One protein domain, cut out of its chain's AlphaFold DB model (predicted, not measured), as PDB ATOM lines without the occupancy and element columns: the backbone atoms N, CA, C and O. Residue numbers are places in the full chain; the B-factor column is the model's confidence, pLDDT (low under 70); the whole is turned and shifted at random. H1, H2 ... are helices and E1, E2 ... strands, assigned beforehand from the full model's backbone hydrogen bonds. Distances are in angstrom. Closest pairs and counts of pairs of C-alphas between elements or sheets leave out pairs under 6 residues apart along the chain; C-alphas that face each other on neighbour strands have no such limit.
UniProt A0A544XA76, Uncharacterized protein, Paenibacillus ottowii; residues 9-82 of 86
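This is residues 9 to 82 of the 86 residues of an uncharacterized protein of Paenibacillus ottowii (UniProt A0A544XA76). A small three-stranded sheet is covered on one face by two long helices that run side by side as a helical hairpin, in two layers; H1 is over one edge strand, E3, and H2 over E1 and E2. Helices and strands run nearly along one another, and the long direction of the helices makes the longest axis. The printed part has 74 residues with three named strands and then two named helices, in the order E1 E2 E3 H1 H2; the sheet's order is E1 E2 E3, antiparallel throughout, and the class is mixed, helices and strands. The whole is compact, with a radius of gyration of the C-alphas of 12.0 A, and elongated, spanning 36 by 21 by 18 A.

Begin at the inner strand E2, residues 16 to 21. On one side of it look for the edge strand E1, residues 9 to 12, antiparallel at 172 degrees; N 10 and O 18 are 2.9 A apart, within hydrogen-bond range. On the other side look for the edge strand E3, residues 24 to 29, antiparallel at 162 degrees, with N 19 and O 26 within hydrogen-bond range at 2.8 A. E1 and E2 form a hairpin, as do E2 and E3, and the three make a meander, each strand the antiparallel neighbour of the one before. Now move to H1, residues 37 to 52, which is on the sheet at a height of 7.5 A, over E3, and runs along the strands, at 19 degrees to E3 on the local plane; the closest C-alphas of H1 and E3 are those of Thr 51 and Phe 25, 6.4 A apart. H2, residues 61 to 80, is on the same face at a height of 10.0 A, over E1 and E2, and runs along the strands; its closest C-alphas to E1 are those of Ala 68 and Val 10, 5.5 A apart. H1 and H2 touch, with the C-alphas of Thr 51 and Val 67 closest at 6.2 A, at a shallow tilt of 23 degrees, opposite ways. In H1 and H2 every O i to N i+4 pair is within hydrogen-bond range.

Find C-alpha 9 at (332.773, -159.317, 115.307), where E1 begins; it is 6.9 A long. E2 is 16.2 A long and E3 16.6 A. Find C-alpha 37 at (344.978, -165.580, 95.014); from there H1 runs 22.2 A to C-alpha 52. H2, the longest helix, runs 28.2 A and ends at C-alpha 80, (356.095, -164.339, 109.033).

Look for the two C-alphas farthest apart at Leu 35 and Pro 58, 36.0 A. The printed part, residues 9 to 82, has no cut. The links E1 to E2 and E2 to E3 are tight, those from E3 to H1 and from H1 to H2 are short, and there is no long link. The mean pLDDT of the printed part is 90.3, and no printed residue is under 70.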
ATOM      1  N   THR A   9     331.464-159.339 115.966       90.25
ATOM      2  CA  THR A   9     332.773-159.317 115.307       90.25
ATOM      3  C   THR A   9     333.865-159.634 116.327       90.25
ATOM      4  O   THR A   9     334.068-158.888 117.282       90.25
ATOM      5  N   VAL A  10     334.559-160.755 116.133       90.06
ATOM      6  CA  VAL A  10     335.636-161.229 117.024       90.06
ATOM      7  C   VAL A  10     337.026-160.882 116.501       90.06
ATOM      8  O   VAL A  10     337.964-160.755 117.283       90.06
ATOM      9  N   VAL A  11     337.165-160.691 115.186       91.50
ATOM     10  CA  VAL A  11     338.395-160.213 114.543       91.50
ATOM     11  C   VAL A  11     338.021-159.210 113.464       91.50
ATOM     12  O   VAL A  11     337.110-159.460 112.678       91.50
ATOM     13  N   TYR A  12     338.729-158.087 113.405       92.75
ATOM     14  CA  TYR A  12     338.574-157.098 112.344       92.75
ATOM     15  C   TYR A  12     339.903-156.385 112.088       92.75
ATOM     16  O   TYR A  12     340.434-155.716 112.975       92.75
ATOM     17  N   ASN A  13     340.461-156.559 110.891       90.75
ATOM     18  CA  ASN A  13     341.649-155.851 110.413       90.75
ATOM     19  C   ASN A  13     341.678-155.811 108.870       90.75
ATOM     20  O   ASN A  13     340.742-156.259 108.213       90.75
ATOM     21  N   SER A  14     342.763-155.286 108.290       89.75
ATOM     22  CA  SER A  14     342.948-155.159 106.836       89.75
ATOM     23  C   SER A  14     343.061-156.488 106.073       89.75
ATOM     24  O   SER A  14     342.958-156.482 104.848       89.75
ATOM     25  N   VAL A  15     343.269-157.610 106.770       90.44
ATOM     26  CA  VAL A  15     343.409-158.958 106.195       90.44
ATOM     27  C   VAL A  15     342.094-159.725 106.267       90.44
ATOM     28  O   VAL A  15     341.691-160.361 105.295       90.44
ATOM     29  N   VAL A  16     341.438-159.708 107.429       92.50
ATOM     30  CA  VAL A  16     340.279-160.556 107.708       92.50
ATOM     31  C   VAL A  16     339.320-159.912 108.704       92.50
ATOM     32  O   VAL A  16     339.724-159.269 109.678       92.50
ATOM     33  N   SER A  17     338.032-160.152 108.480       93.69
ATOM     34  CA  SER A  17     336.965-159.953 109.451       93.69
ATOM     35  C   SER A  17     336.334-161.297 109.790       93.69
ATOM     36  O   SER A  17     335.929-162.028 108.892       93.69
ATOM     37  N   VAL A  18     336.248-161.627 111.076       91.00
ATOM     38  CA  VAL A  18     335.565-162.827 111.568       91.00
ATOM     39  C   VAL A  18     334.421-162.399 112.466       91.00
ATOM     40  O   VAL A  18     334.612-161.647 113.424       91.00
ATOM     41  N   THR A  19     333.235-162.897 112.147       91.12
ATOM     42  CA  THR A  19     331.977-162.551 112.797       91.12
ATOM     43  C   THR A  19     331.236-163.818 113.211       91.12
ATOM     44  O   THR A  19     331.259-164.821 112.503       91.12
ATOM     45  N   VAL A  20     330.584-163.780 114.371       87.19
ATOM     46  CA  VAL A  20     329.814-164.892 114.936       87.19
ATOM     47  C   VAL A  20     328.342-164.501 114.993       87.19
ATOM     48  O   VAL A  20     327.960-163.630 115.777       87.19
ATOM     49  N   SER A  21     327.504-165.154 114.194       84.06
ATOM     50  CA  SER A  21     326.057-164.924 114.110       84.06
ATOM     51  C   SER A  21     325.266-166.120 114.654       84.06
ATOM     52  O   SER A  21     325.833-167.057 115.224       84.06
ATOM     53  N   ALA A  22     323.932-166.072 114.593       73.75
ATOM     54  CA  ALA A  22     323.082-167.213 114.954       73.75
ATOM     55  C   ALA A  22     323.358-168.451 114.078       73.75
ATOM     56  O   ALA A  22     323.263-169.569 114.576       73.75
ATOM     57  N   ASP A  23     323.778-168.234 112.831       73.94
ATOM     58  CA  ASP A  23     324.049-169.280 111.838       73.94
ATOM     59  C   ASP A  23     325.473-169.859 111.934       73.94
ATOM     60  O   ASP A  23     325.804-170.811 111.231       73.94
ATOM     61  N   GLY A  24     326.320-169.309 112.813       77.31
ATOM     62  CA  GLY A  24     327.680-169.788 113.058       77.31
ATOM     63  C   GLY A  24     328.756-168.731 112.815       77.31
ATOM     64  O   GLY A  24     328.548-167.542 113.060       77.31
ATOM     65  N   PHE A  25     329.934-169.183 112.387       84.19
ATOM     66  CA  PHE A  25     331.089-168.330 112.108       84.19
ATOM     67  C   PHE A  25     331.113-167.931 110.637       84.19
ATOM     68  O   PHE A  25     330.886-168.754 109.754       84.19
ATOM     69  N   GLN A  26     331.416-166.664 110.379       87.75
ATOM     70  CA  GLN A  26     331.593-166.111 109.045       87.75
ATOM     71  C   GLN A  26     332.924-165.366 108.993       87.75
ATOM     72  O   GLN A  26     333.161-164.466 109.801       87.75
ATOM     73  N   ALA A  27     333.786-165.736 108.048       88.62
ATOM     74  CA  ALA A  27     335.058-165.072 107.799       88.62
ATOM     75  C   ALA A  27     335.048-164.402 106.419       88.62
ATOM     76  O   ALA A  27     334.783-165.033 105.398       88.62
ATOM     77  N   VAL A  28     335.364-163.112 106.384       91.06
ATOM     78  CA  VAL A  28     335.560-162.331 105.161       91.06
ATOM     79  C   VAL A  28     337.037-161.998 105.058       91.06
ATOM     80  O   VAL A  28     337.604-161.409 105.974       91.06
ATOM     81  N   ILE A  29     337.663-162.380 103.950       92.00
ATOM     82  CA  ILE A  29     339.104-162.225 103.734       92.00
ATOM     83  C   ILE A  29     339.334-161.246 102.599       92.00
ATOM     84  O   ILE A  29     338.763-161.401 101.519       92.00
ATOM     85  N   ASN A  30     340.205-160.278 102.851       93.12
ATOM     86  CA  ASN A  30     340.695-159.365 101.842       93.12
ATOM     87  C   ASN A  30     341.794-160.055 101.022       93.12
ATOM     88  O   ASN A  30     342.919-160.213 101.493       93.12
ATOM     89  N   ALA A  31     341.467-160.489  99.805       90.75
ATOM     90  CA  ALA A  31     342.423-161.163  98.927       90.75
ATOM     91  C   ALA A  31     343.577-160.243  98.485       90.75
ATOM     92  O   ALA A  31     344.681-160.738  98.269       90.75
ATOM     93  N   ASP A  32     343.356-158.924  98.445       91.50
ATOM     94  CA  ASP A  32     344.388-157.935  98.097       91.50
ATOM     95  C   ASP A  32     345.475-157.816  99.175       91.50
ATOM     96  O   ASP A  32     346.543-157.259  98.938       91.50
ATOM     97  N   ALA A  33     345.234-158.373 100.368       91.44
ATOM     98  CA  ALA A  33     346.239-158.468 101.416       91.44
ATOM     99  C   ALA A  33     347.282-159.573 101.163       91.44
ATOM    100  O   ALA A  33     348.179-159.727 101.992       91.44
ATOM    101  N   PHE A  34     347.185-160.341 100.069       93.50
ATOM    102  CA  PHE A  34     348.059-161.477  99.753       93.50
ATOM    103  C   PHE A  34     348.810-161.286  98.427       93.50
ATOM    104  O   PHE A  34     348.306-160.648  97.509       93.50
ATOM    105  N   LEU A  35     350.000-161.895  98.283       92.06
ATOM    106  CA  LEU A  35     350.770-161.827  97.022       92.06
ATOM    107  C   LEU A  35     350.085-162.562  95.860       92.06
ATOM    108  O   LEU A  35     350.302-162.231  94.696       92.06
ATOM    109  N   THR A  36     349.310-163.605  96.159       92.88
ATOM    110  CA  THR A  36     348.626-164.427  95.157       92.88
ATOM    111  C   THR A  36     347.250-164.867  95.646       92.88
ATOM    112  O   THR A  36     347.056-165.141  96.833       92.88
ATOM    113  N   ALA A  37     346.309-165.046  94.713       91.88
ATOM    114  CA  ALA A  37     344.978-165.580  95.014       91.88
ATOM    115  C   ALA A  37     345.042-166.956  95.704       91.88
ATOM    116  O   ALA A  37     344.310-167.211  96.655       91.88
ATOM    117  N   LYS A  38     345.992-167.809  95.296       93.94
ATOM    118  CA  LYS A  38     346.212-169.130  95.901       93.94
ATOM    119  C   LYS A  38     346.573-169.031  97.388       93.94
ATOM    120  O   LYS A  38     346.079-169.819  98.187       93.94
ATOM    121  N   GLN A  39     347.405-168.070  97.790       93.50
ATOM    122  CA  GLN A  39     347.734-167.866  99.208       93.50
ATOM    123  C   GLN A  39     346.536-167.358 100.013       93.50
ATOM    124  O   GLN A  39     346.348-167.803 101.145       93.50
ATOM    125  N   ALA A  40     345.711-166.483  99.426       92.94
ATOM    126  CA  ALA A  40     344.468-166.035 100.051       92.94
ATOM    127  C   ALA A  40     343.483-167.203 100.261       92.94
ATOM    128  O   ALA A  40     342.852-167.295 101.313       92.94
ATOM    129  N   GLU A  41     343.381-168.132  99.304       94.00
ATOM    130  CA  GLU A  41     342.557-169.346  99.428       94.00
ATOM    131  C   GLU A  41     343.080-170.316 100.494       94.00
ATOM    132  O   GLU A  41     342.293-170.847 101.284       94.00
ATOM    133  N   TYR A  42     344.399-170.520 100.572       94.25
ATOM    134  CA  TYR A  42     344.990-171.304 101.660       94.25
ATOM    135  C   TYR A  42     344.705-170.674 103.019       94.25
ATOM    136  O   TYR A  42     344.278-171.369 103.935       94.25
ATOM    137  N   PHE A  43     344.893-169.360 103.147       94.00
ATOM    138  CA  PHE A  43     344.576-168.652 104.383       94.00
ATOM    139  C   PHE A  43     343.094-168.795 104.748       94.00
ATOM    140  O   PHE A  43     342.781-169.066 105.905       94.00
ATOM    141  N   ARG A  44     342.185-168.692 103.768       93.69
ATOM    142  CA  ARG A  44     340.750-168.943 103.972       93.69
ATOM    143  C   ARG A  44     340.482-170.323 104.537       93.69
ATOM    144  O   ARG A  44     339.807-170.430 105.550       93.69
ATOM    145  N   THR A  45     341.073-171.345 103.932       94.38
ATOM    146  CA  THR A  45     340.908-172.731 104.380       94.38
ATOM    147  C   THR A  45     341.379-172.915 105.826       94.38
ATOM    148  O   THR A  45     340.708-173.573 106.615       94.38
ATOM    149  N   GLU A  46     342.498-172.295 106.208       94.81
ATOM    150  CA  GLU A  46     343.015-172.359 107.581       94.81
ATOM    151  C   GLU A  46     342.120-171.601 108.576       94.81
ATOM    152  O   GLU A  46     341.890-172.084 109.684       94.81
ATOM    153  N   VAL A  47     341.583-170.435 108.195       92.75
ATOM    154  CA  VAL A  47     340.633-169.674 109.027       92.75
ATOM    155  C   VAL A  47     339.317-170.435 109.196       92.75
ATOM    156  O   VAL A  47     338.795-170.510 110.312       92.75
ATOM    157  N   ASP A  48     338.798-171.041 108.131       91.38
ATOM    158  CA  ASP A  48     337.591-171.870 108.177       91.38
ATOM    159  C   ASP A  48     337.811-173.095 109.073       91.38
ATOM    160  O   ASP A  48     336.971-173.407 109.916       91.38
ATOM    161  N   ALA A  49     338.970-173.751 108.974       92.00
ATOM    162  CA  ALA A  49     339.330-174.861 109.853       92.00
ATOM    163  C   ALA A  49     339.440-174.422 111.324       92.00
ATOM    164  O   ALA A  49     338.908-175.093 112.211       92.00
ATOM    165  N   ALA A  50     340.083-173.281 111.595       91.19
ATOM    166  CA  ALA A  50     340.218-172.748 112.947       91.19
ATOM    167  C   ALA A  50     338.856-172.399 113.557       91.19
ATOM    168  O   ALA A  50     338.574-172.788 114.687       91.19
ATOM    169  N   THR A  51     337.993-171.714 112.806       89.19
ATOM    170  CA  THR A  51     336.657-171.303 113.266       89.19
ATOM    171  C   THR A  51     335.677-172.476 113.373       89.19
ATOM    172  O   THR A  51     334.839-172.483 114.277       89.19
ATOM    173  N   SER A  52     335.828-173.514 112.544       89.56
ATOM    174  CA  SER A  52     334.992-174.724 112.590       89.56
ATOM    175  C   SER A  52     335.062-175.458 113.928       89.56
ATOM    176  O   SER A  52     334.056-176.006 114.374       89.56
ATOM    177  N   ASN A  53     336.204-175.400 114.624       87.81
ATOM    178  CA  ASN A  53     336.370-175.989 115.961       87.81
ATOM    179  C   ASN A  53     335.440-175.379 117.024       87.81
ATOM    180  O   ASN A  53     335.288-175.938 118.109       87.81
ATOM    181  N   TYR A  54     334.836-174.230 116.724       87.31
ATOM    182  CA  TYR A  54     333.989-173.489 117.646       87.31
ATOM    183  C   TYR A  54     332.504-173.550 117.277       87.31
ATOM    184  O   TYR A  54     331.666-173.039 118.025       87.31
ATOM    185  N   ILE A  55     332.150-174.193 116.159       84.75
ATOM    186  CA  ILE A  55     330.756-174.383 115.745       84.75
ATOM    187  C   ILE A  55     330.012-175.200 116.809       84.75
ATOM    188  O   ILE A  55     330.483-176.232 117.278       84.75
ATOM    189  N   GLY A  56     328.834-174.716 117.211       82.06
ATOM    190  CA  GLY A  56     328.010-175.348 118.245       82.06
ATOM    191  C   GLY A  56     328.477-175.097 119.683       82.06
ATOM    192  O   GLY A  56     327.762-175.461 120.619       82.06
ATOM    193  N   LEU A  57     329.624-174.440 119.892       84.25
ATOM    194  CA  LEU A  57     330.048-174.026 121.225       84.25
ATOM    195  C   LEU A  57     329.262-172.791 121.695       84.25
ATOM    196  O   LEU A  57     328.894-171.927 120.892       84.25
ATOM    197  N   PRO A  58     329.025-172.651 123.011       85.06
ATOM    198  CA  PRO A  58     328.365-171.471 123.548       85.06
ATOM    199  C   PRO A  58     329.214-170.219 123.302       85.06
ATOM    200  O   PRO A  58     330.437-170.243 123.460       85.06
ATOM    201  N   LYS A  59     328.562-169.097 122.976       84.31
ATOM    202  CA  LYS A  59     329.193-167.791 122.705       84.31
ATOM    203  C   LYS A  59     329.654-167.090 123.991       84.31
ATOM    204  O   LYS A  59     329.261-165.966 124.285       84.31
ATOM    205  N   THR A  60     330.439-167.785 124.807       87.81
ATOM    206  CA  THR A  60     331.047-167.220 126.014       87.81
ATOM    207  C   THR A  60     332.230-166.337 125.640       87.81
ATOM    208  O   THR A  60     332.877-166.559 124.617       87.81
ATOM    209  N   TYR A  61     332.571-165.381 126.508       87.06
ATOM    210  CA  TYR A  61     333.782-164.568 126.351       87.06
ATOM    211  C   TYR A  61     335.029-165.428 126.089       87.06
ATOM    212  O   TYR A  61     335.825-165.118 125.211       87.06
ATOM    213  N   TYR A  62     335.158-166.553 126.799       90.56
ATOM    214  CA  TYR A  62     336.276-167.479 126.643       90.56
ATOM    215  C   TYR A  62     336.372-168.077 125.232       90.56
ATOM    216  O   TYR A  62     337.449-168.076 124.638       90.56
ATOM    217  N   ASN A  63     335.256-168.558 124.676       89.25
ATOM    218  CA  ASN A  63     335.248-169.158 123.341       89.25
ATOM    219  C   ASN A  63     335.465-168.107 122.248       89.25
ATOM    220  O   ASN A  63     336.222-168.350 121.312       89.25
ATOM    221  N   LEU A  64     334.866-166.921 122.394       89.19
ATOM    222  CA  LEU A  64     335.074-165.805 121.467       89.19
ATOM    223  C   LEU A  64     336.538-165.338 121.475       89.19
ATOM    224  O   LEU A  64     337.123-165.136 120.412       89.19
ATOM    225  N   PHE A  65     337.150-165.234 122.659       91.50
ATOM    226  CA  PHE A  65     338.570-164.916 122.807       91.50
ATOM    227  C   PHE A  65     339.461-165.974 122.152       91.50
ATOM    228  O   PHE A  65     340.404-165.627 121.447       91.50
ATOM    229  N   LYS A  66     339.159-167.261 122.345       93.19
ATOM    230  CA  LYS A  66     339.924-168.351 121.734       93.19
ATOM    231  C   LYS A  66     339.886-168.320 120.205       93.19
ATOM    232  O   LYS A  66     340.942-168.388 119.588       93.19
ATOM    233  N   VAL A  67     338.710-168.120 119.610       91.44
ATOM    234  CA  VAL A  67     338.573-167.939 118.152       91.44
ATOM    235  C   VAL A  67     339.425-166.768 117.678       91.44
ATOM    236  O   VAL A  67     340.193-166.900 116.726       91.44
ATOM    237  N   ALA A  68     339.306-165.618 118.348       92.19
ATOM    238  CA  ALA A  68     340.062-164.427 117.985       92.19
ATOM    239  C   ALA A  68     341.576-164.665 118.071       92.19
ATOM    240  O   ALA A  68     342.322-164.253 117.182       92.19
ATOM    241  N   ASN A  69     342.024-165.373 119.110       94.56
ATOM    242  CA  ASN A  69     343.422-165.722 119.318       94.56
ATOM    243  C   ASN A  69     343.952-166.688 118.246       94.56
ATOM    244  O   ASN A  69     345.032-166.457 117.707       94.56
ATOM    245  N   ASP A  70     343.200-167.727 117.884       94.75
ATOM    246  CA  ASP A  70     343.613-168.685 116.852       94.75
ATOM    247  C   ASP A  70     343.742-168.011 115.481       94.75
ATOM    248  O   ASP A  70     344.743-168.181 114.780       94.75
ATOM    249  N   VAL A  71     342.773-167.162 115.124       93.25
ATOM    250  CA  VAL A  71     342.828-166.363 113.893       93.25
ATOM    251  C   VAL A  71     344.004-165.379 113.937       93.25
ATOM    252  O   VAL A  71     344.704-165.209 112.938       93.25
ATOM    253  N   HIS A  72     344.286-164.763 115.088       92.75
ATOM    254  CA  HIS A  72     345.446-163.886 115.259       92.75
ATOM    255  C   HIS A  72     346.785-164.622 115.066       92.75
ATOM    256  O   HIS A  72     347.697-164.098 114.415       92.75
ATOM    257  N   ILE A  73     346.900-165.852 115.576       94.44
ATOM    258  CA  ILE A  73     348.073-166.712 115.375       94.44
ATOM    259  C   ILE A  73     348.238-167.055 113.891       94.44
ATOM    260  O   ILE A  73     349.351-166.959 113.367       94.44
ATOM    261  N   LEU A  74     347.149-167.390 113.190       94.06
ATOM    262  CA  LEU A  74     347.182-167.650 111.748       94.06
ATOM    263  C   LEU A  74     347.665-166.432 110.959       94.06
ATOM    264  O   LEU A  74     348.577-166.558 110.144       94.06
ATOM    265  N   ILE A  75     347.129-165.241 111.234       92.69
ATOM    266  CA  ILE A  75     347.591-164.003 110.585       92.69
ATOM    267  C   ILE A  75     349.091-163.808 110.825       92.69
ATOM    268  O   ILE A  75     349.835-163.528 109.887       92.69
ATOM    269  N   SER A  76     349.552-163.997 112.062       93.19
ATOM    270  CA  SER A  76     350.965-163.843 112.420       93.19
ATOM    271  C   SER A  76     351.864-164.848 111.691       93.19
ATOM    272  O   SER A  76     352.915-164.470 111.174       93.19
ATOM    273  N   LYS A  77     351.428-166.108 111.575       93.94
ATOM    274  CA  LYS A  77     352.121-167.163 110.816       93.94
ATOM    275  C   LYS A  77     352.226-166.816 109.331       93.94
ATOM    276  O   LYS A  77     353.277-166.998 108.733       93.94
ATOM    277  N   PHE A  78     351.156-166.309 108.726       92.56
ATOM    278  CA  PHE A  78     351.145-165.975 107.300       92.56
ATOM    279  C   PHE A  78     351.922-164.685 106.993       92.56
ATOM    280  O   PHE A  78     352.548-164.576 105.937       92.56
ATOM    281  N   LYS A  79     351.961-163.737 107.939       91.94
ATOM    282  CA  LYS A  79     352.865-162.580 107.885       91.94
ATOM    283  C   LYS A  79     354.332-162.999 107.970       91.94
ATOM    284  O   LYS A  79     355.138-162.499 107.193       91.94
ATOM    285  N   SER A  80     354.692-163.933 108.855       92.38
ATOM    286  CA  SER A  80     356.095-164.339 109.033       92.38
ATOM    287  C   SER A  80     356.685-165.063 107.819       92.38
ATOM    288  O   SER A  80     357.880-164.943 107.565       92.38
ATOM    289  N   VAL A  81     355.855-165.758 107.035       92.19
ATOM    290  CA  VAL A  81     356.262-166.377 105.758       92.19
ATOM    291  C   VAL A  81     356.116-165.441 104.549       92.19
ATOM    292  O   VAL A  81     356.308-165.874 103.414       92.19
ATOM    293  N   GLY A  82     355.765-164.168 104.771       89.69
ATOM    294  CA  GLY A  82     355.680-163.137 103.732       89.69
ATOM    295  C   GLY A  82     354.496-163.282 102.775       89.69
ATOM    296  O   GLY A  82     354.541-162.756 101.668       89.69
TER     297      GLY A  82